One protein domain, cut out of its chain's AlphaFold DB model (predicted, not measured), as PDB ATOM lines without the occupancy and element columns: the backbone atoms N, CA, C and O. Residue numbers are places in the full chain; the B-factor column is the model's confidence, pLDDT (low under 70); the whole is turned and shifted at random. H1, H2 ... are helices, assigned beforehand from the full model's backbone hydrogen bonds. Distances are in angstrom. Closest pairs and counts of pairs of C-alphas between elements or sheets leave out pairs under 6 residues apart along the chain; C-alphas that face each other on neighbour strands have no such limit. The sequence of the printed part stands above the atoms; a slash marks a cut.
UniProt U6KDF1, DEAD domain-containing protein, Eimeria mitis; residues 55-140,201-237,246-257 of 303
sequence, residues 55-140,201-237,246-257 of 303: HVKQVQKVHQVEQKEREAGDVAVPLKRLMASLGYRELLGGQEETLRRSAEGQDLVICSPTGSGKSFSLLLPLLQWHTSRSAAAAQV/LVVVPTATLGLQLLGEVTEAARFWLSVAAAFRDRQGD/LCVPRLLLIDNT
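This is residues 55 to 140, 201 to 237 and 246 to 257 of the 303 residues of the protein "DEAD domain-containing protein" of Eimeria mitis (UniProt U6KDF1). Two long helices, H1 and H4, meet as a lopsided V where residues 78 to 85 of H1 touch residues 220 to 231 of H4, and a third long helix, H3, runs through the middle of the model. The short helix H2 is beside the first part of H3, and residues 55 to 71 of H1 stick out as a free arm. The printed part has 135 residues with four named helices, H1, H2, H3 and H4 along the chain, and no named strand; its class is all helix. It is elongated, spanning 60 by 32 by 31 A, and only just compact, close to loose, with a radius of gyration of the C-alphas of 16.8 A.

H1, residues 55 to 85, stands free over residues 55 to 71. With residues 78 to 85 alone it touches H4, residues 207 to 234; their closest C-alphas, those of Leu 82 and Trp 224, are 5.8 A apart. These two run opposite ways at a steep tilt of 63 degrees, and H4 has a kink of 26 degrees near residue 224. H2, residues 93 to 103, is near H1. H2 touches residues 118 to 125 alone of H3, residues 118 to 139, with the C-alphas of Gln 95 and Ser 121 closest at 4.5 A. They run the same way at a shallow tilt of 33 degrees, only just short of steep. H3 is close to H1 but not clearly touching, the closest C-alphas being those of Val 75 and Gln 128, 7.7 A apart. H3 touches H4, with the C-alphas of Leu 123 and Val 217 closest at 6.9 A, at a steep tilt of 44 degrees, the same way. H2 and H4 are apart. Every O i to N i+4 pair is within hydrogen-bond range in H2, against 24 of 27 in H1, 16 of 18 in H3 and 22 of 24 in H4.

H1 begins at C-alpha 55, (207.726, 221.304, 278.205), and measures 46.3 A to C-alpha 85. H2 measures 15.5 A from C-alpha 93 to C-alpha 103. H3 begins at C-alpha 118, (244.116, 238.653, 257.297), and measures 33.1 A to C-alpha 139. H4 measures 40.2 A from C-alpha 207 to C-alpha 234, at (222.106, 253.047, 274.259).

The C-alphas of His 55 and Thr 257 are the two farthest apart, at 61.6 A. Residues 141 to 200 and 238 to 245 are not printed; the gaps between C-alphas are 25.9 A and 16.8 A. The link from H2 to H3, 14 residues, is long. The mean pLDDT of the printed part is 79.1, and 37 residues are under 70, among them residues 63 to 75 and 246 to 257.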
ATOM      1  N   HIS A  55     208.105 219.948 278.593       69.06
ATOM      2  CA  HIS A  55     207.726 221.304 278.205       69.06
ATOM      3  C   HIS A  55     208.676 222.363 278.790       69.06
ATOM      4  O   HIS A  55     209.065 223.298 278.088       69.06
ATOM      5  N   VAL A  56     209.135 222.193 280.038       73.25
ATOM      6  CA  VAL A  56     210.140 223.082 280.650       73.25
ATOM      7  C   VAL A  56     211.482 222.986 279.917       73.25
ATOM      8  O   VAL A  56     212.065 224.017 279.591       73.25
ATOM      9  N   LYS A  57     211.954 221.777 279.577       74.38
ATOM     10  CA  LYS A  57     213.202 221.590 278.807       74.38
ATOM     11  C   LYS A  57     213.119 222.191 277.400       74.38
ATOM     12  O   LYS A  57     214.108 222.738 276.909       74.38
ATOM     13  N   GLN A  58     211.959 222.104 276.753       75.06
ATOM     14  CA  GLN A  58     211.744 222.659 275.417       75.06
ATOM     15  C   GLN A  58     211.714 224.191 275.441       75.06
ATOM     16  O   GLN A  58     212.412 224.820 274.646       75.06
ATOM     17  N   VAL A  59     211.005 224.797 276.399       72.19
ATOM     18  CA  VAL A  59     210.970 226.260 276.568       72.19
ATOM     19  C   VAL A  59     212.357 226.812 276.917       72.19
ATOM     20  O   VAL A  59     212.759 227.838 276.373       72.19
ATOM     21  N   GLN A  60     213.141 226.100 277.735       72.50
ATOM     22  CA  GLN A  60     214.514 226.503 278.068       72.50
ATOM     23  C   GLN A  60     215.451 226.475 276.850       72.50
ATOM     24  O   GLN A  60     216.278 227.375 276.694       72.50
ATOM     25  N   LYS A  61     215.308 225.480 275.961       72.19
ATOM     26  CA  LYS A  61     216.065 225.424 274.700       72.19
ATOM     27  C   LYS A  61     215.689 226.558 273.749       72.19
ATOM     28  O   LYS A  61     216.589 227.168 273.182       72.19
ATOM     29  N   VAL A  62     214.397 226.858 273.591       70.94
ATOM     30  CA  VAL A  62     213.945 227.955 272.714       70.94
ATOM     31  C   VAL A  62     214.473 229.301 273.218       70.94
ATOM     32  O   VAL A  62     215.034 230.058 272.432       70.94
ATOM     33  N   HIS A  63     214.414 229.553 274.530       65.00
ATOM     34  CA  HIS A  63     214.969 230.779 275.113       65.00
ATOM     35  C   HIS A  63     216.490 230.896 274.938       65.00
ATOM     36  O   HIS A  63     216.977 231.980 274.631       65.00
ATOM     37  N   GLN A  64     217.253 229.802 275.079       64.12
ATOM     38  CA  GLN A  64     218.701 229.838 274.819       64.12
ATOM     39  C   GLN A  64     219.029 230.153 273.355       64.12
ATOM     40  O   GLN A  64     219.994 230.870 273.094       64.12
ATOM     41  N   VAL A  65     218.250 229.633 272.401       61.31
ATOM     42  CA  VAL A  65     218.475 229.885 270.970       61.31
ATOM     43  C   VAL A  65     218.127 231.331 270.608       61.31
ATOM     44  O   VAL A  65     218.954 232.006 269.998       61.31
ATOM     45  N   GLU A  66     216.975 231.847 271.047       60.38
ATOM     46  CA  GLU A  66     216.587 233.244 270.790       60.38
ATOM     47  C   GLU A  66     217.539 234.247 271.447       60.38
ATOM     48  O   GLU A  66     217.850 235.291 270.868       60.38
ATOM     49  N   GLN A  67     218.032 233.944 272.649       59.00
ATOM     50  CA  GLN A  67     218.994 234.803 273.328       59.00
ATOM     51  C   GLN A  67     220.345 234.812 272.598       59.00
ATOM     52  O   GLN A  67     220.920 235.882 272.403       59.00
ATOM     53  N   LYS A  68     220.798 233.657 272.092       56.84
ATOM     54  CA  LYS A  68     222.022 233.554 271.285       56.84
ATOM     55  C   LYS A  68     221.906 234.299 269.947       56.84
ATOM     56  O   LYS A  68     222.869 234.939 269.531       56.84
ATOM     57  N   GLU A  69     220.743 234.269 269.290       54.66
ATOM     58  CA  GLU A  69     220.503 235.035 268.055       54.66
ATOM     59  C   GLU A  69     220.433 236.546 268.300       54.66
ATOM     60  O   GLU A  69     220.990 237.325 267.521       54.66
ATOM     61  N   ARG A  70     219.809 236.982 269.403       54.59
ATOM     62  CA  ARG A  70     219.787 238.402 269.784       54.59
ATOM     63  C   ARG A  70     221.178 238.917 270.128       54.59
ATOM     64  O   ARG A  70     221.543 239.990 269.661       54.59
ATOM     65  N   GLU A  71     221.966 238.150 270.877       56.78
ATOM     66  CA  GLU A  71     223.349 238.507 271.208       56.78
ATOM     67  C   GLU A  71     224.243 238.546 269.956       56.78
ATOM     68  O   GLU A  71     225.058 239.456 269.809       56.78
ATOM     69  N   ALA A  72     224.049 237.630 268.999       52.03
ATOM     70  CA  ALA A  72     224.784 237.641 267.732       52.03
ATOM     71  C   ALA A  72     224.452 238.870 266.860       52.03
ATOM     72  O   ALA A  72     225.353 239.476 266.271       52.03
ATOM     73  N   GLY A  73     223.178 239.273 266.805       54.16
ATOM     74  CA  GLY A  73     222.751 240.493 266.113       54.16
ATOM     75  C   GLY A  73     223.306 241.771 266.749       54.16
ATOM     76  O   GLY A  73     223.610 242.736 266.042       54.16
ATOM     77  N   ASP A  74     223.500 241.755 268.067       63.91
ATOM     78  CA  ASP A  74     223.967 242.907 268.833       63.91
ATOM     79  C   ASP A  74     225.454 243.198 268.607       63.91
ATOM     80  O   ASP A  74     225.866 244.347 268.455       63.91
ATOM     81  N   VAL A  75     226.271 242.149 268.479       64.88
ATOM     82  CA  VAL A  75     227.723 242.290 268.295       64.88
ATOM     83  C   VAL A  75     228.105 242.744 266.880       64.88
ATOM     84  O   VAL A  75     229.122 243.420 266.684       64.88
ATOM     85  N   ALA A  76     227.264 242.466 265.884       71.25
ATOM     86  CA  ALA A  76     227.496 242.910 264.513       71.25
ATOM     87  C   ALA A  76     227.477 244.447 264.373       71.25
ATOM     88  O   ALA A  76     228.144 245.000 263.494       71.25
ATOM     89  N   VAL A  77     226.734 245.162 265.227       79.44
ATOM     90  CA  VAL A  77     226.557 246.620 265.119       79.44
ATOM     91  C   VAL A  77     227.816 247.400 265.535       79.44
ATOM     92  O   VAL A  77     228.263 248.240 264.743       79.44
ATOM     93  N   PRO A  78     228.432 247.149 266.709       81.94
ATOM     94  CA  PRO A  78     229.729 247.722 267.062       81.94
ATOM     95  C   PRO A  78     230.798 247.434 266.012       81.94
ATOM     96  O   PRO A  78     231.563 248.319 265.639       81.94
ATOM     97  N   LEU A  79     230.816 246.220 265.468       82.50
ATOM     98  CA  LEU A  79     231.826 245.836 264.495       82.50
ATOM     99  C   LEU A  79     231.690 246.587 263.172       82.50
ATOM    100  O   LEU A  79     232.671 247.131 262.672       82.50
ATOM    101  N   LYS A  80     230.471 246.703 262.639       85.81
ATOM    102  CA  LYS A  80     230.209 247.501 261.432       85.81
ATOM    103  C   LYS A  80     230.597 248.967 261.625       85.81
ATOM    104  O   LYS A  80     231.168 249.570 260.721       85.81
ATOM    105  N   ARG A  81     230.340 249.535 262.809       87.31
ATOM    106  CA  ARG A  81     230.767 250.905 263.137       87.31
ATOM    107  C   ARG A  81     232.279 251.039 263.219       87.31
ATOM    108  O   ARG A  81     232.802 251.995 262.666       87.31
ATOM    109  N   LEU A  82     232.966 250.089 263.854       88.62
ATOM    110  CA  LEU A  82     234.427 250.061 263.876       88.62
ATOM    111  C   LEU A  82     234.985 250.033 262.455       88.62
ATOM    112  O   LEU A  82     235.857 250.836 262.129       88.62
ATOM    113  N   MET A  83     234.457 249.154 261.602       90.88
ATOM    114  CA  MET A  83     234.922 249.063 260.224       90.88
ATOM    115  C   MET A  83     234.706 250.370 259.461       90.88
ATOM    116  O   MET A  83     235.635 250.847 258.810       90.88
ATOM    117  N   ALA A  84     233.539 250.997 259.626       90.88
ATOM    118  CA  ALA A  84     233.254 252.303 259.045       90.88
ATOM    119  C   ALA A  84     234.204 253.398 259.565       90.88
ATOM    120  O   ALA A  84     234.696 254.199 258.773       90.88
ATOM    121  N   SER A  85     234.516 253.418 260.867       90.44
ATOM    122  CA  SER A  85     235.475 254.362 261.466       90.44
ATOM    123  C   SER A  85     236.901 254.174 260.948       90.44
ATOM    124  O   SER A  85     237.634 255.147 260.809       90.44
ATOM    125  N   LEU A  86     237.274 252.941 260.609       88.81
ATOM    126  CA  LEU A  86     238.546 252.611 259.969       88.81
ATOM    127  C   LEU A  86     238.545 252.874 258.447       88.81
ATOM    128  O   LEU A  86     239.552 252.641 257.782       88.81
ATOM    129  N   GLY A  87     237.434 253.363 257.884       93.00
ATOM    130  CA  GLY A  87     237.296 253.684 256.461       93.00
ATOM    131  C   GLY A  87     236.923 252.497 255.568       93.00
ATOM    132  O   GLY A  87     236.928 252.628 254.342       93.00
ATOM    133  N   TYR A  88     236.575 251.348 256.146       91.31
ATOM    134  CA  TYR A  88     236.105 250.179 255.405       91.31
ATOM    135  C   TYR A  88     234.580 250.208 255.275       91.31
ATOM    136  O   TYR A  88     233.862 250.427 256.247       91.31
ATOM    137  N   ARG A  89     234.074 249.977 254.057       89.06
ATOM    138  CA  ARG A  89     232.626 249.990 253.787       89.06
ATOM    139  C   ARG A  89     231.923 248.750 254.328       89.06
ATOM    140  O   ARG A  89     230.835 248.857 254.879       89.06
ATOM    141  N   GLU A  90     232.553 247.594 254.162       88.38
ATOM    142  CA  GLU A  90     231.997 246.283 254.493       88.38
ATOM    143  C   GLU A  90     233.123 245.360 254.970       88.38
ATOM    144  O   GLU A  90     234.300 245.597 254.675       88.38
ATOM    145  N   LEU A  91     232.759 244.320 255.720       85.94
ATOM    146  CA  LEU A  91     233.681 243.238 256.042       85.94
ATOM    147  C   LEU A  91     233.890 242.384 254.793       85.94
ATOM    148  O   LEU A  91     232.963 242.110 254.036       85.94
ATOM    149  N   LEU A  92     235.123 241.941 254.574       87.94
ATOM    150  CA  LEU A  92     235.392 240.969 253.520       87.94
ATOM    151  C   LEU A  92     234.780 239.623 253.930       87.94
ATOM    152  O   LEU A  92     234.864 239.254 255.099       87.94
ATOM    153  N   GLY A  93     234.242 238.843 252.988       85.94
ATOM    154  CA  GLY A  93     233.565 237.577 253.322       85.94
ATOM    155  C   GLY A  93     234.416 236.609 254.164       85.94
ATOM    156  O   GLY A  93     233.903 235.934 255.052       85.94
ATOM    157  N   GLY A  94     235.742 236.602 253.973       88.44
ATOM    158  CA  GLY A  94     236.661 235.828 254.820       88.44
ATOM    159  C   GLY A  94     236.768 236.332 256.268       88.44
ATOM    160  O   GLY A  94     236.956 235.531 257.182       88.44
ATOM    161  N   GLN A  95     236.616 237.639 256.497       91.38
ATOM    162  CA  GLN A  95     236.596 238.245 257.834       91.38
ATOM    163  C   GLN A  95     235.296 237.907 258.570       91.38
ATOM    164  O   GLN A  95     235.347 237.549 259.743       91.38
ATOM    165  N   GLU A  96     234.151 237.978 257.882       89.31
ATOM    166  CA  GLU A  96     232.843 237.633 258.460       89.31
ATOM    167  C   GLU A  96     232.791 236.170 258.899       89.31
ATOM    168  O   GLU A  96     232.399 235.871 260.027       89.31
ATOM    169  N   GLU A  97     233.255 235.260 258.041       89.69
ATOM    170  CA  GLU A  97     233.279 233.834 258.358       89.69
ATOM    171  C   GLU A  97     234.238 233.521 259.514       89.69
ATOM    172  O   GLU A  97     233.908 232.732 260.401       89.69
ATOM    173  N   THR A  98     235.403 234.176 259.549       92.81
ATOM    174  CA  THR A  98     236.352 234.041 260.665       92.81
ATOM    175  C   THR A  98     235.722 234.497 261.978       92.81
ATOM    176  O   THR A  98     235.807 233.795 262.985       92.81
ATOM    177  N   LEU A  99     235.054 235.652 261.969       90.25
ATOM    178  CA  LEU A  99     234.365 236.187 263.138       90.25
ATOM    179  C   LEU A  99     233.278 235.234 263.635       90.25
ATOM    180  O   LEU A  99     233.236 234.925 264.825       90.25
ATOM    181  N   ARG A 100     232.431 234.741 262.725       88.62
ATOM    182  CA  ARG A 100     231.345 233.811 263.044       88.62
ATOM    183  C   ARG A 100     231.879 232.550 263.721       88.62
ATOM    184  O   ARG A 100     231.421 232.202 264.805       88.62
ATOM    185  N   ARG A 101     232.876 231.888 263.123       90.75
ATOM    186  CA  ARG A 101     233.443 230.654 263.691       90.75
ATOM    187  C   ARG A 101     234.209 230.892 264.990       90.75
ATOM    188  O   ARG A 101     234.165 230.058 265.889       90.75
ATOM    189  N   SER A 102     234.879 232.037 265.124       90.69
ATOM    190  CA  SER A 102     235.566 232.386 266.370       90.69
ATOM    191  C   SER A 102     234.572 232.638 267.507       90.69
ATOM    192  O   SER A 102     234.798 232.183 268.626       90.69
ATOM    193  N   ALA A 103     233.430 233.273 267.222       86.44
ATOM    194  CA  ALA A 103     232.341 233.426 268.186       86.44
ATOM    195  C   ALA A 103     231.720 232.078 268.605       86.44
ATOM    196  O   ALA A 103     231.184 231.959 269.705       86.44
ATOM    197  N   GLU A 104     231.823 231.047 267.761       87.12
ATOM    198  CA  GLU A 104     231.439 229.665 268.081       87.12
ATOM    199  C   GLU A 104     232.488 228.920 268.922       87.12
ATOM    200  O   GLU A 104     232.240 227.784 269.323       87.12
ATOM    201  N   GLY A 105     233.637 229.541 269.215       87.56
ATOM    202  CA  GLY A 105     234.727 228.930 269.976       87.56
ATOM    203  C   GLY A 105     235.506 227.874 269.191       87.56
ATOM    204  O   GLY A 105     236.107 226.995 269.801       87.56
ATOM    205  N   GLN A 106     235.463 227.919 267.858       91.25
ATOM    206  CA  GLN A 106     236.209 226.991 267.009       91.25
ATOM    207  C   GLN A 106     237.658 227.447 266.833       91.25
ATOM    208  O   GLN A 106     237.920 228.638 266.652       91.25
ATOM    209  N   ASP A 107     238.577 226.483 266.791       93.06
ATOM    210  CA  ASP A 107     239.952 226.717 266.358       93.06
ATOM    211  C   ASP A 107     239.987 226.946 264.845       93.06
ATOM    212  O   ASP A 107     239.380 226.203 264.066       93.06
ATOM    213  N   LEU A 108     240.693 227.995 264.415       91.44
ATOM    214  CA  LEU A 108     240.657 228.464 263.032       91.44
ATOM    215  C   LEU A 108     242.028 228.408 262.375       91.44
ATOM    216  O   LEU A 108     243.021 228.894 262.913       91.44
ATOM    217  N   VAL A 109     242.038 227.914 261.139       94.06
ATOM    218  CA  VAL A 109     243.156 228.057 260.208       94.06
ATOM    219  C   VAL A 109     242.695 228.960 259.070       94.06
ATOM    220  O   VAL A 109     241.816 228.594 258.290       94.06
ATOM    221  N   ILE A 110     243.267 230.162 258.985       92.81
ATOM    222  CA  ILE A 110     242.903 231.155 257.968       92.81
ATOM    223  C   ILE A 110     243.948 231.135 256.855       92.81
ATOM    224  O   ILE A 110     245.064 231.627 257.021       92.81
ATOM    225  N   CYS A 111     243.556 230.621 255.693       93.31
ATOM    226  CA  CYS A 111     244.375 230.625 254.486       93.31
ATOM    227  C   CYS A 111     243.759 231.574 253.460       93.31
ATOM    228  O   CYS A 111     242.667 231.332 252.952       93.31
ATOM    229  N   SER A 112     244.455 232.659 253.133       92.75
ATOM    230  CA  SER A 112     243.992 233.599 252.113       92.75
ATOM    231  C   SER A 112     245.164 234.301 251.417       92.75
ATOM    232  O   SER A 112     246.264 234.363 251.986       92.75
ATOM    233  N   PRO A 113     244.958 234.870 250.213       94.50
ATOM    234  CA  PRO A 113     245.999 235.597 249.492       94.50
ATOM    235  C   PRO A 113     246.599 236.761 250.295       94.50
ATOM    236  O   PRO A 113     245.980 237.327 251.203       94.50
ATOM    237  N   THR A 114     247.838 237.133 249.981       92.56
ATOM    238  CA  THR A 114     248.484 238.323 250.558       92.56
ATOM    239  C   THR A 114     247.674 239.577 250.222       92.56
ATOM    240  O   THR A 114     247.167 239.713 249.114       92.56
ATOM    241  N   GLY A 115     247.507 240.474 251.198       89.56
ATOM    242  CA  GLY A 115     246.703 241.691 251.034       89.56
ATOM    243  C   GLY A 115     245.194 241.522 251.250       89.56
ATOM    244  O   GLY A 115     244.469 242.506 251.192       89.56
ATOM    245  N   SER A 116     244.695 240.324 251.577       91.06
ATOM    246  CA  SER A 116     243.253 240.087 251.774       91.06
ATOM    247  C   SER A 116     242.689 240.554 253.133       91.06
ATOM    248  O   SER A 116     241.617 240.102 253.526       91.06
ATOM    249  N   GLY A 117     243.432 241.336 253.925       91.06
ATOM    250  CA  GLY A 117     242.988 241.758 255.263       91.06
ATOM    251  C   GLY A 117     242.984 240.653 256.334       91.06
ATOM    252  O   GLY A 117     242.109 240.642 257.205       91.06
ATOM    253  N   LYS A 118     243.951 239.722 256.286       92.31
ATOM    254  CA  LYS A 118     244.116 238.653 257.297       92.31
ATOM    255  C   LYS A 118     244.305 239.185 258.710       92.31
ATOM    256  O   LYS A 118     243.735 238.623 259.635       92.31
ATOM    257  N   SER A 119     245.060 240.272 258.860       92.75
ATOM    258  CA  SER A 119     245.288 240.894 260.160       92.75
ATOM    259  C   SER A 119     243.959 241.217 260.839       92.75
ATOM    260  O   SER A 119     243.674 240.687 261.902       92.75
ATOM    261  N   PHE A 120     243.065 241.948 260.165       90.75
ATOM    262  CA  PHE A 120     241.728 242.225 260.698       90.75
ATOM    263  C   PHE A 120     240.883 240.967 260.914       90.75
ATOM    264  O   PHE A 120     240.159 240.902 261.901       90.75
ATOM    265  N   SER A 121     241.015 239.940 260.067       91.94
ATOM    266  CA  SER A 121     240.314 238.661 260.287       91.94
ATOM    267  C   SER A 121     240.670 238.053 261.651       91.94
ATOM    268  O   SER A 121     239.798 237.529 262.331       91.94
ATOM    269  N   LEU A 122     241.930 238.181 262.079       91.12
ATOM    270  CA  LEU A 122     242.406 237.723 263.388       91.12
ATOM    271  C   LEU A 122     242.111 238.711 264.523       91.12
ATOM    272  O   LEU A 122     241.842 238.293 265.643       91.12
ATOM    273  N   LEU A 123     242.170 240.020 264.264       90.06
ATOM    274  CA  LEU A 123     242.038 241.043 265.307       90.06
ATOM    275  C   LEU A 123     240.596 241.279 265.756       90.06
ATOM    276  O   LEU A 123     240.358 241.519 266.940       90.06
ATOM    277  N   LEU A 124     239.633 241.221 264.834       89.56
ATOM    278  CA  LEU A 124     238.234 241.520 265.145       89.56
ATOM    279  C   LEU A 124     237.636 240.567 266.195       89.56
ATOM    280  O   LEU A 124     237.052 241.067 267.161       89.56
ATOM    281  N   PRO A 125     237.824 239.233 266.097       88.94
ATOM    282  CA  PRO A 125     237.327 238.325 267.124       88.94
ATOM    283  C   PRO A 125     237.974 238.556 268.490       88.94
ATOM    284  O   PRO A 125     237.295 238.477 269.512       88.94
ATOM    285  N   LEU A 126     239.264 238.913 268.526       87.88
ATOM    286  CA  LEU A 126     239.953 239.234 269.777       87.88
ATOM    287  C   LEU A 126     239.336 240.475 270.433       87.88
ATOM    288  O   LEU A 126     238.982 240.436 271.610       87.88
ATOM    289  N   LEU A 127     239.141 241.562 269.683       85.50
ATOM    290  CA  LEU A 127     238.511 242.780 270.208       85.50
ATOM    291  C   LEU A 127     237.117 242.500 270.782       85.50
ATOM    292  O   LEU A 127     236.805 242.941 271.894       85.50
ATOM    293  N   GLN A 128     236.305 241.722 270.064       84.56
ATOM    294  CA  GLN A 128     234.995 241.277 270.534       84.56
ATOM    295  C   GLN A 128     235.117 240.500 271.850       84.56
ATOM    296  O   GLN A 128     234.469 240.849 272.839       84.56
ATOM    297  N   TRP A 129     235.975 239.483 271.882       83.81
ATOM    298  CA  TRP A 129     236.142 238.599 273.027       83.81
ATOM    299  C   TRP A 129     236.563 239.356 274.298       83.81
ATOM    300  O   TRP A 129     235.935 239.220 275.354       83.81
ATOM    301  N   HIS A 130     237.561 240.240 274.189       79.94
ATOM    302  CA  HIS A 130     238.038 241.065 275.308       79.94
ATOM    303  C   HIS A 130     236.963 242.028 275.820       79.94
ATOM    304  O   HIS A 130     236.860 242.279 277.024       79.94
ATOM    305  N   THR A 131     236.114 242.532 274.927       76.75
ATOM    306  CA  THR A 131     235.031 243.458 275.278       76.75
ATOM    307  C   THR A 131     233.905 242.753 276.007       76.75
ATOM    308  O   THR A 131     233.485 243.225 277.064       76.75
ATOM    309  N   SER A 132     233.464 241.600 275.502       77.19
ATOM    310  CA  SER A 132     232.452 240.773 276.163       77.19
ATOM    311  C   SER A 132     232.916 240.350 277.554       77.19
ATOM    312  O   SER A 132     232.171 240.480 278.526       77.19
ATOM    313  N   ARG A 133     234.183 239.942 277.690       76.44
ATOM    314  CA  ARG A 133     234.770 239.593 278.988       76.44
ATOM    315  C   ARG A 133     234.848 240.795 279.935       76.44
ATOM    316  O   ARG A 133     234.512 240.665 281.111       76.44
ATOM    317  N   SER A 134     235.243 241.967 279.438       72.38
ATOM    318  CA  SER A 134     235.266 243.209 280.231       72.38
ATOM    319  C   SER A 134     233.869 243.614 280.704       72.38
ATOM    320  O   SER A 134     233.690 244.021 281.852       72.38
ATOM    321  N   ALA A 135     232.864 243.471 279.838       70.38
ATOM    322  CA  ALA A 135     231.471 243.744 280.167       70.38
ATOM    323  C   ALA A 135     230.932 242.758 281.216       70.38
ATOM    324  O   ALA A 135     230.309 243.191 282.182       70.38
ATOM    325  N   ALA A 136     231.238 241.464 281.097       68.94
ATOM    326  CA  ALA A 136     230.860 240.461 282.092       68.94
ATOM    327  C   ALA A 136     231.520 240.727 283.458       68.94
ATOM    328  O   ALA A 136     230.858 240.685 284.496       68.94
ATOM    329  N   ALA A 137     232.807 241.093 283.475       67.94
ATOM    330  CA  ALA A 137     233.523 241.445 284.704       67.94
ATOM    331  C   ALA A 137     232.942 242.691 285.402       67.94
ATOM    332  O   ALA A 137     232.997 242.795 286.629       67.94
ATOM    333  N   ALA A 138     232.363 243.620 284.634       65.88
ATOM    334  CA  ALA A 138     231.694 244.816 285.142       65.88
ATOM    335  C   ALA A 138     230.401 244.518 285.910       65.88
ATOM    336  O   ALA A 138     230.028 245.282 286.799       65.88
ATOM    337  N   GLN A 139     229.705 243.443 285.537       63.41
ATOM    338  CA  GLN A 139     228.399 243.085 286.092       63.41
ATOM    339  C   GLN A 139     228.504 242.340 287.429       63.41
ATOM    340  O   GLN A 139     227.500 242.200 288.124       63.41
ATOM    341  N   VAL A 140     229.703 241.898 287.827       64.38
ATOM    342  CA  VAL A 140     229.910 241.214 289.108       64.38
ATOM    343  C   VAL A 140     229.699 242.211 290.259       64.38
ATOM    344  O   VAL A 140     230.482 243.158 290.402       64.38
ATOM    345  N   LEU A 201     247.710 235.654 273.066       83.69
ATOM    346  CA  LEU A 201     249.093 235.697 272.593       83.69
ATOM    347  C   LEU A 201     249.087 235.686 271.060       83.69
ATOM    348  O   LEU A 201     248.463 234.818 270.455       83.69
ATOM    349  N   VAL A 202     249.794 236.628 270.435       85.94
ATOM    350  CA  VAL A 202     249.999 236.648 268.980       85.94
ATOM    351  C   VAL A 202     251.485 236.478 268.709       85.94
ATOM    352  O   VAL A 202     252.291 237.318 269.104       85.94
ATOM    353  N   VAL A 203     251.843 235.388 268.032       87.50
ATOM    354  CA  VAL A 203     253.226 235.088 267.648       87.50
ATOM    355  C   VAL A 203     253.434 235.504 266.198       87.50
ATOM    356  O   VAL A 203     252.657 235.135 265.318       87.50
ATOM    357  N   VAL A 204     254.490 236.274 265.947       89.00
ATOM    358  CA  VAL A 204     254.865 236.751 264.612       89.00
ATOM    359  C   VAL A 204     256.314 236.381 264.294       89.00
ATOM    360  O   VAL A 204     257.155 236.414 265.187       89.00
ATOM    361  N   PRO A 205     256.642 236.067 263.028       88.06
ATOM    362  CA  PRO A 205     257.997 235.674 262.638       88.06
ATOM    363  C   PRO A 205     259.009 236.828 262.609       88.06
ATOM    364  O   PRO A 205     260.207 236.574 262.591       88.06
ATOM    365  N   THR A 206     258.564 238.090 262.545       88.81
ATOM    366  CA  THR A 206     259.468 239.250 262.473       88.81
ATOM    367  C   THR A 206     258.987 240.393 263.358       88.81
ATOM    368  O   THR A 206     257.782 240.644 263.461       88.81
ATOM    369  N   ALA A 207     259.932 241.137 263.938       85.44
ATOM    370  CA  ALA A 207     259.641 242.326 264.735       85.44
ATOM    371  C   ALA A 207     258.884 243.394 263.926       85.44
ATOM    372  O   ALA A 207     257.930 243.982 264.426       85.44
ATOM    373  N   THR A 208     259.237 243.594 262.650       91.31
ATOM    374  CA  THR A 208     258.555 244.549 261.760       91.31
ATOM    375  C   THR A 208     257.076 244.213 261.584       91.31
ATOM    376  O   THR A 208     256.232 245.102 261.692       91.31
ATOM    377  N   LEU A 209     256.745 242.935 261.362       89.56
ATOM    378  CA  LEU A 209     255.350 242.501 261.281       89.56
ATOM    379  C   LEU A 209     254.639 242.666 262.629       89.56
ATOM    380  O   LEU A 209     253.491 243.100 262.663       89.56
ATOM    381  N   GLY A 210     255.328 242.382 263.736       89.19
ATOM    382  CA  GLY A 210     254.809 242.613 265.083       89.19
ATOM    383  C   GLY A 210     254.455 244.072 265.351       89.19
ATOM    384  O   GLY A 210     253.365 244.357 265.836       89.19
ATOM    385  N   LEU A 211     255.333 245.003 264.974       88.88
ATOM    386  CA  LEU A 211     255.089 246.440 265.093       88.88
ATOM    387  C   LEU A 211     253.951 246.909 264.180       88.88
ATOM    388  O   LEU A 211     253.155 247.753 264.589       88.88
ATOM    389  N   GLN A 212     253.836 246.349 262.974       92.00
ATOM    390  CA  GLN A 212     252.710 246.641 262.089       92.00
ATOM    391  C   GLN A 212     251.384 246.190 262.716       92.00
ATOM    392  O   GLN A 212     250.453 246.989 262.807       92.00
ATOM    393  N   LEU A 213     251.310 244.946 263.202       91.25
ATOM    394  CA  LEU A 213     250.116 244.438 263.883       91.25
ATOM    395  C   LEU A 213     249.805 245.239 265.147       91.25
ATOM    396  O   LEU A 213     248.643 245.531 265.404       91.25
ATOM    397  N   LEU A 214     250.819 245.649 265.913       87.69
ATOM    398  CA  LEU A 214     250.636 246.516 267.076       87.69
ATOM    399  C   LEU A 214     249.988 247.849 266.688       87.69
ATOM    400  O   LEU A 214     249.073 248.304 267.376       87.69
ATOM    401  N   GLY A 215     250.439 248.461 265.591       90.94
ATOM    402  CA  GLY A 215     249.841 249.677 265.044       90.94
ATOM    403  C   GLY A 215     248.377 249.469 264.655       90.94
ATOM    404  O   GLY A 215     247.518 250.237 265.085       90.94
ATOM    405  N   GLU A 216     248.079 248.394 263.922       91.62
ATOM    406  CA  GLU A 216     246.714 248.039 263.508       91.62
ATOM    407  C   GLU A 216     245.791 247.776 264.712       91.62
ATOM    408  O   GLU A 216     244.676 248.296 264.761       91.62
ATOM    409  N   VAL A 217     246.265 247.036 265.722       89.19
ATOM    410  CA  VAL A 217     245.532 246.779 266.974       89.19
ATOM    411  C   VAL A 217     245.273 248.069 267.732       89.19
ATOM    412  O   VAL A 217     244.157 248.285 268.195       89.19
ATOM    413  N   THR A 218     246.289 248.918 267.873       87.19
ATOM    414  CA  THR A 218     246.179 250.178 268.619       87.19
ATOM    415  C   THR A 218     245.167 251.107 267.958       87.19
ATOM    416  O   THR A 218     244.347 251.718 268.644       87.19
ATOM    417  N   GLU A 219     245.187 251.179 266.629       90.12
ATOM    418  CA  GLU A 219     244.242 251.975 265.853       90.12
ATOM    419  C   GLU A 219     242.815 251.438 265.993       90.12
ATOM    420  O   GLU A 219     241.902 252.177 266.367       90.12
ATOM    421  N   ALA A 220     242.629 250.132 265.781       89.12
ATOM    422  CA  ALA A 220     241.331 249.485 265.916       89.12
ATOM    423  C   ALA A 220     240.774 249.627 267.338       89.12
ATOM    424  O   ALA A 220     239.604 249.962 267.510       89.12
ATOM    425  N   ALA A 221     241.612 249.451 268.358       85.62
ATOM    426  CA  ALA A 221     241.241 249.630 269.754       85.62
ATOM    427  C   ALA A 221     240.773 251.055 270.061       85.62
ATOM    428  O   ALA A 221     239.791 251.224 270.786       85.62
ATOM    429  N   ARG A 222     241.438 252.078 269.507       87.00
ATOM    430  CA  ARG A 222     241.070 253.482 269.737       87.00
ATOM    431  C   ARG A 222     239.640 253.761 269.282       87.00
ATOM    432  O   ARG A 222     238.849 254.286 270.058       87.00
ATOM    433  N   PHE A 223     239.295 253.351 268.062       88.38
ATOM    434  CA  PHE A 223     237.932 253.499 267.546       88.38
ATOM    435  C   PHE A 223     236.944 252.572 268.253       88.38
ATOM    436  O   PHE A 223     235.817 252.969 268.553       88.38
ATOM    437  N   TRP A 224     237.367 251.348 268.561       85.00
ATOM    438  CA  TRP A 224     236.527 250.362 269.223       85.00
ATOM    439  C   TRP A 224     236.071 250.824 270.604       85.00
ATOM    440  O   TRP A 224     234.901 250.661 270.934       85.00
ATOM    441  N   LEU A 225     236.944 251.455 271.391       80.62
ATOM    442  CA  LEU A 225     236.583 252.014 272.694       80.62
ATOM    443  C   LEU A 225     235.448 253.038 272.587       80.62
ATOM    444  O   LEU A 225     234.487 252.967 273.354       80.62
ATOM    445  N   SER A 226     235.521 253.951 271.616       82.38
ATOM    446  CA  SER A 226     234.464 254.939 271.367       82.38
ATOM    447  C   SER A 226     233.156 254.272 270.940       82.38
ATOM    448  O   SER A 226     232.082 254.629 271.425       82.38
ATOM    449  N   VAL A 227     233.240 253.268 270.063       83.25
ATOM    450  CA  VAL A 227     232.073 252.526 269.577       83.25
ATOM    451  C   VAL A 227     231.421 251.712 270.697       83.25
ATOM    452  O   VAL A 227     230.200 251.748 270.843       83.25
ATOM    453  N   ALA A 228     232.217 251.017 271.507       76.94
ATOM    454  CA  ALA A 228     231.758 250.216 272.633       76.94
ATOM    455  C   ALA A 228     231.142 251.092 273.735       76.94
ATOM    456  O   ALA A 228     230.109 250.728 274.293       76.94
ATOM    457  N   ALA A 229     231.718 252.265 274.015       76.12
ATOM    458  CA  ALA A 229     231.134 253.235 274.941       76.12
ATOM    459  C   ALA A 229     229.756 253.718 274.455       76.12
ATOM    460  O   ALA A 229     228.766 253.570 275.168       76.12
ATOM    461  N   ALA A 230     229.665 254.172 273.199       78.31
ATOM    462  CA  ALA A 230     228.405 254.624 272.603       78.31
ATOM    463  C   ALA A 230     227.347 253.511 272.515       78.31
ATOM    464  O   ALA A 230     226.145 253.781 272.484       78.31
ATOM    465  N   PHE A 231     227.787 252.258 272.420       73.06
ATOM    466  CA  PHE A 231     226.906 251.102 272.434       73.06
ATOM    467  C   PHE A 231     226.321 250.851 273.836       73.06
ATOM    468  O   PHE A 231     225.111 250.668 273.962       73.06
ATOM    469  N   ARG A 232     227.137 250.947 274.898       67.88
ATOM    470  CA  ARG A 232     226.676 250.814 276.294       67.88
ATOM    471  C   ARG A 232     225.659 251.887 276.681       67.88
ATOM    472  O   ARG A 232     224.659 251.558 277.313       67.88
ATOM    473  N   ASP A 233     225.866 253.130 276.250       66.06
ATOM    474  CA  ASP A 233     224.959 254.244 276.573       66.06
ATOM    475  C   ASP A 233     223.540 254.036 276.018       66.06
ATOM    476  O   ASP A 233     222.555 254.483 276.607       66.06
ATOM    477  N   ARG A 234     223.406 253.318 274.893       61.12
ATOM    478  CA  ARG A 234     222.106 253.047 274.259       61.12
ATOM    479  C   ARG A 234     221.306 251.948 274.936       61.12
ATOM    480  O   ARG A 234     220.093 251.913 274.747       61.12
ATOM    481  N   GLN A 235     221.940 251.080 275.723       61.88
ATOM    482  CA  GLN A 235     221.241 249.964 276.365       61.88
ATOM    483  C   GLN A 235     220.319 250.409 277.517       61.88
ATOM    484  O   GLN A 235     219.649 249.579 278.124       61.88
ATOM    485  N   GLY A 236     220.220 251.718 277.790       56.22
ATOM    486  CA  GLY A 236     219.151 252.283 278.615       56.22
ATOM    487  C   GLY A 236     219.242 251.923 280.097       56.22
ATOM    488  O   GLY A 236     218.261 252.102 280.822       56.22
ATOM    489  N   ASP A 237     220.397 251.442 280.563       55.38
ATOM    490  CA  ASP A 237     220.609 251.121 281.969       55.38
ATOM    491  C   ASP A 237     220.690 252.430 282.775       55.38
ATOM    492  O   ASP A 237     221.743 253.031 282.969       55.38
ATOM    493  N   LEU A 246     236.773 249.467 280.083       60.25
ATOM    494  CA  LEU A 246     236.908 248.525 278.980       60.25
ATOM    495  C   LEU A 246     238.372 248.083 278.925       60.25
ATOM    496  O   LEU A 246     239.261 248.928 278.793       60.25
ATOM    497  N   CYS A 247     238.635 246.782 279.046       60.12
ATOM    498  CA  CYS A 247     239.982 246.266 278.855       60.12
ATOM    499  C   CYS A 247     240.242 246.127 277.354       60.12
ATOM    500  O   CYS A 247     239.476 245.497 276.626       60.12
ATOM    501  N   VAL A 248     241.335 246.732 276.901       58.25
ATOM    502  CA  VAL A 248     241.830 246.608 275.529       58.25
ATOM    503  C   VAL A 248     242.872 245.489 275.486       58.25
ATOM    504  O   VAL A 248     243.653 245.377 276.440       58.25
ATOM    505  N   PRO A 249     242.939 244.690 274.404       58.31
ATOM    506  CA  PRO A 249     244.015 243.724 274.222       58.31
ATOM    507  C   PRO A 249     245.383 244.408 274.340       58.31
ATOM    508  O   PRO A 249     245.659 245.394 273.655       58.31
ATOM    509  N   ARG A 250     246.252 243.881 275.205       61.44
ATOM    510  CA  ARG A 250     247.659 244.289 275.270       61.44
ATOM    511  C   ARG A 250     248.478 243.326 274.430       61.44
ATOM    512  O   ARG A 250     248.564 242.149 274.761       61.44
ATOM    513  N   LEU A 251     249.074 243.827 273.354       59.16
ATOM    514  CA  LEU A 251     250.002 243.048 272.546       59.16
ATOM    515  C   LEU A 251     251.403 243.172 273.157       59.16
ATOM    516  O   LEU A 251     251.978 244.261 273.187       59.16
ATOM    517  N   LEU A 252     251.938 242.061 273.659       60.31
ATOM    518  CA  LEU A 252     253.332 241.965 274.077       60.31
ATOM    519  C   LEU A 252     254.159 241.475 272.886       60.31
ATOM    520  O   LEU A 252     253.941 240.368 272.398       60.31
ATOM    521  N   LEU A 253     255.098 242.298 272.421       58.56
ATOM    522  CA  LEU A 253     256.070 241.877 271.420       58.56
ATOM    523  C   LEU A 253     257.200 241.129 272.134       58.56
ATOM    524  O   LEU A 253     258.008 241.748 272.823       58.56
ATOM    525  N   ILE A 254     257.228 239.806 271.989       62.94
ATOM    526  CA  ILE A 254     258.362 238.984 272.416       62.94
ATOM    527  C   ILE A 254     259.286 238.886 271.210       62.94
ATOM    528  O   ILE A 254     258.985 238.184 270.243       62.94
ATOM    529  N   ASP A 255     260.366 239.658 271.233       55.50
ATOM    530  CA  ASP A 255     261.392 239.546 270.210       55.50
ATOM    531  C   ASP A 255     262.254 238.317 270.523       55.50
ATOM    532  O   ASP A 255     262.951 238.272 271.534       55.50
ATOM    533  N   ASN A 256     262.175 237.299 269.663       54.81
ATOM    534  CA  ASN A 256     263.022 236.109 269.738       54.81
ATOM    535  C   ASN A 256     264.427 236.367 269.180       54.81
ATOM    536  O   ASN A 256     265.166 235.413 268.931       54.81
ATOM    537  N   THR A 257     264.848 237.628 269.038       51.00
ATOM    538  CA  THR A 257     266.271 237.985 269.044       51.00
ATOM    539  C   THR A 257     266.867 237.733 270.433       51.00
ATOM    540  O   THR A 257     267.478 238.595 271.056       51.00
TER     541      THR A 257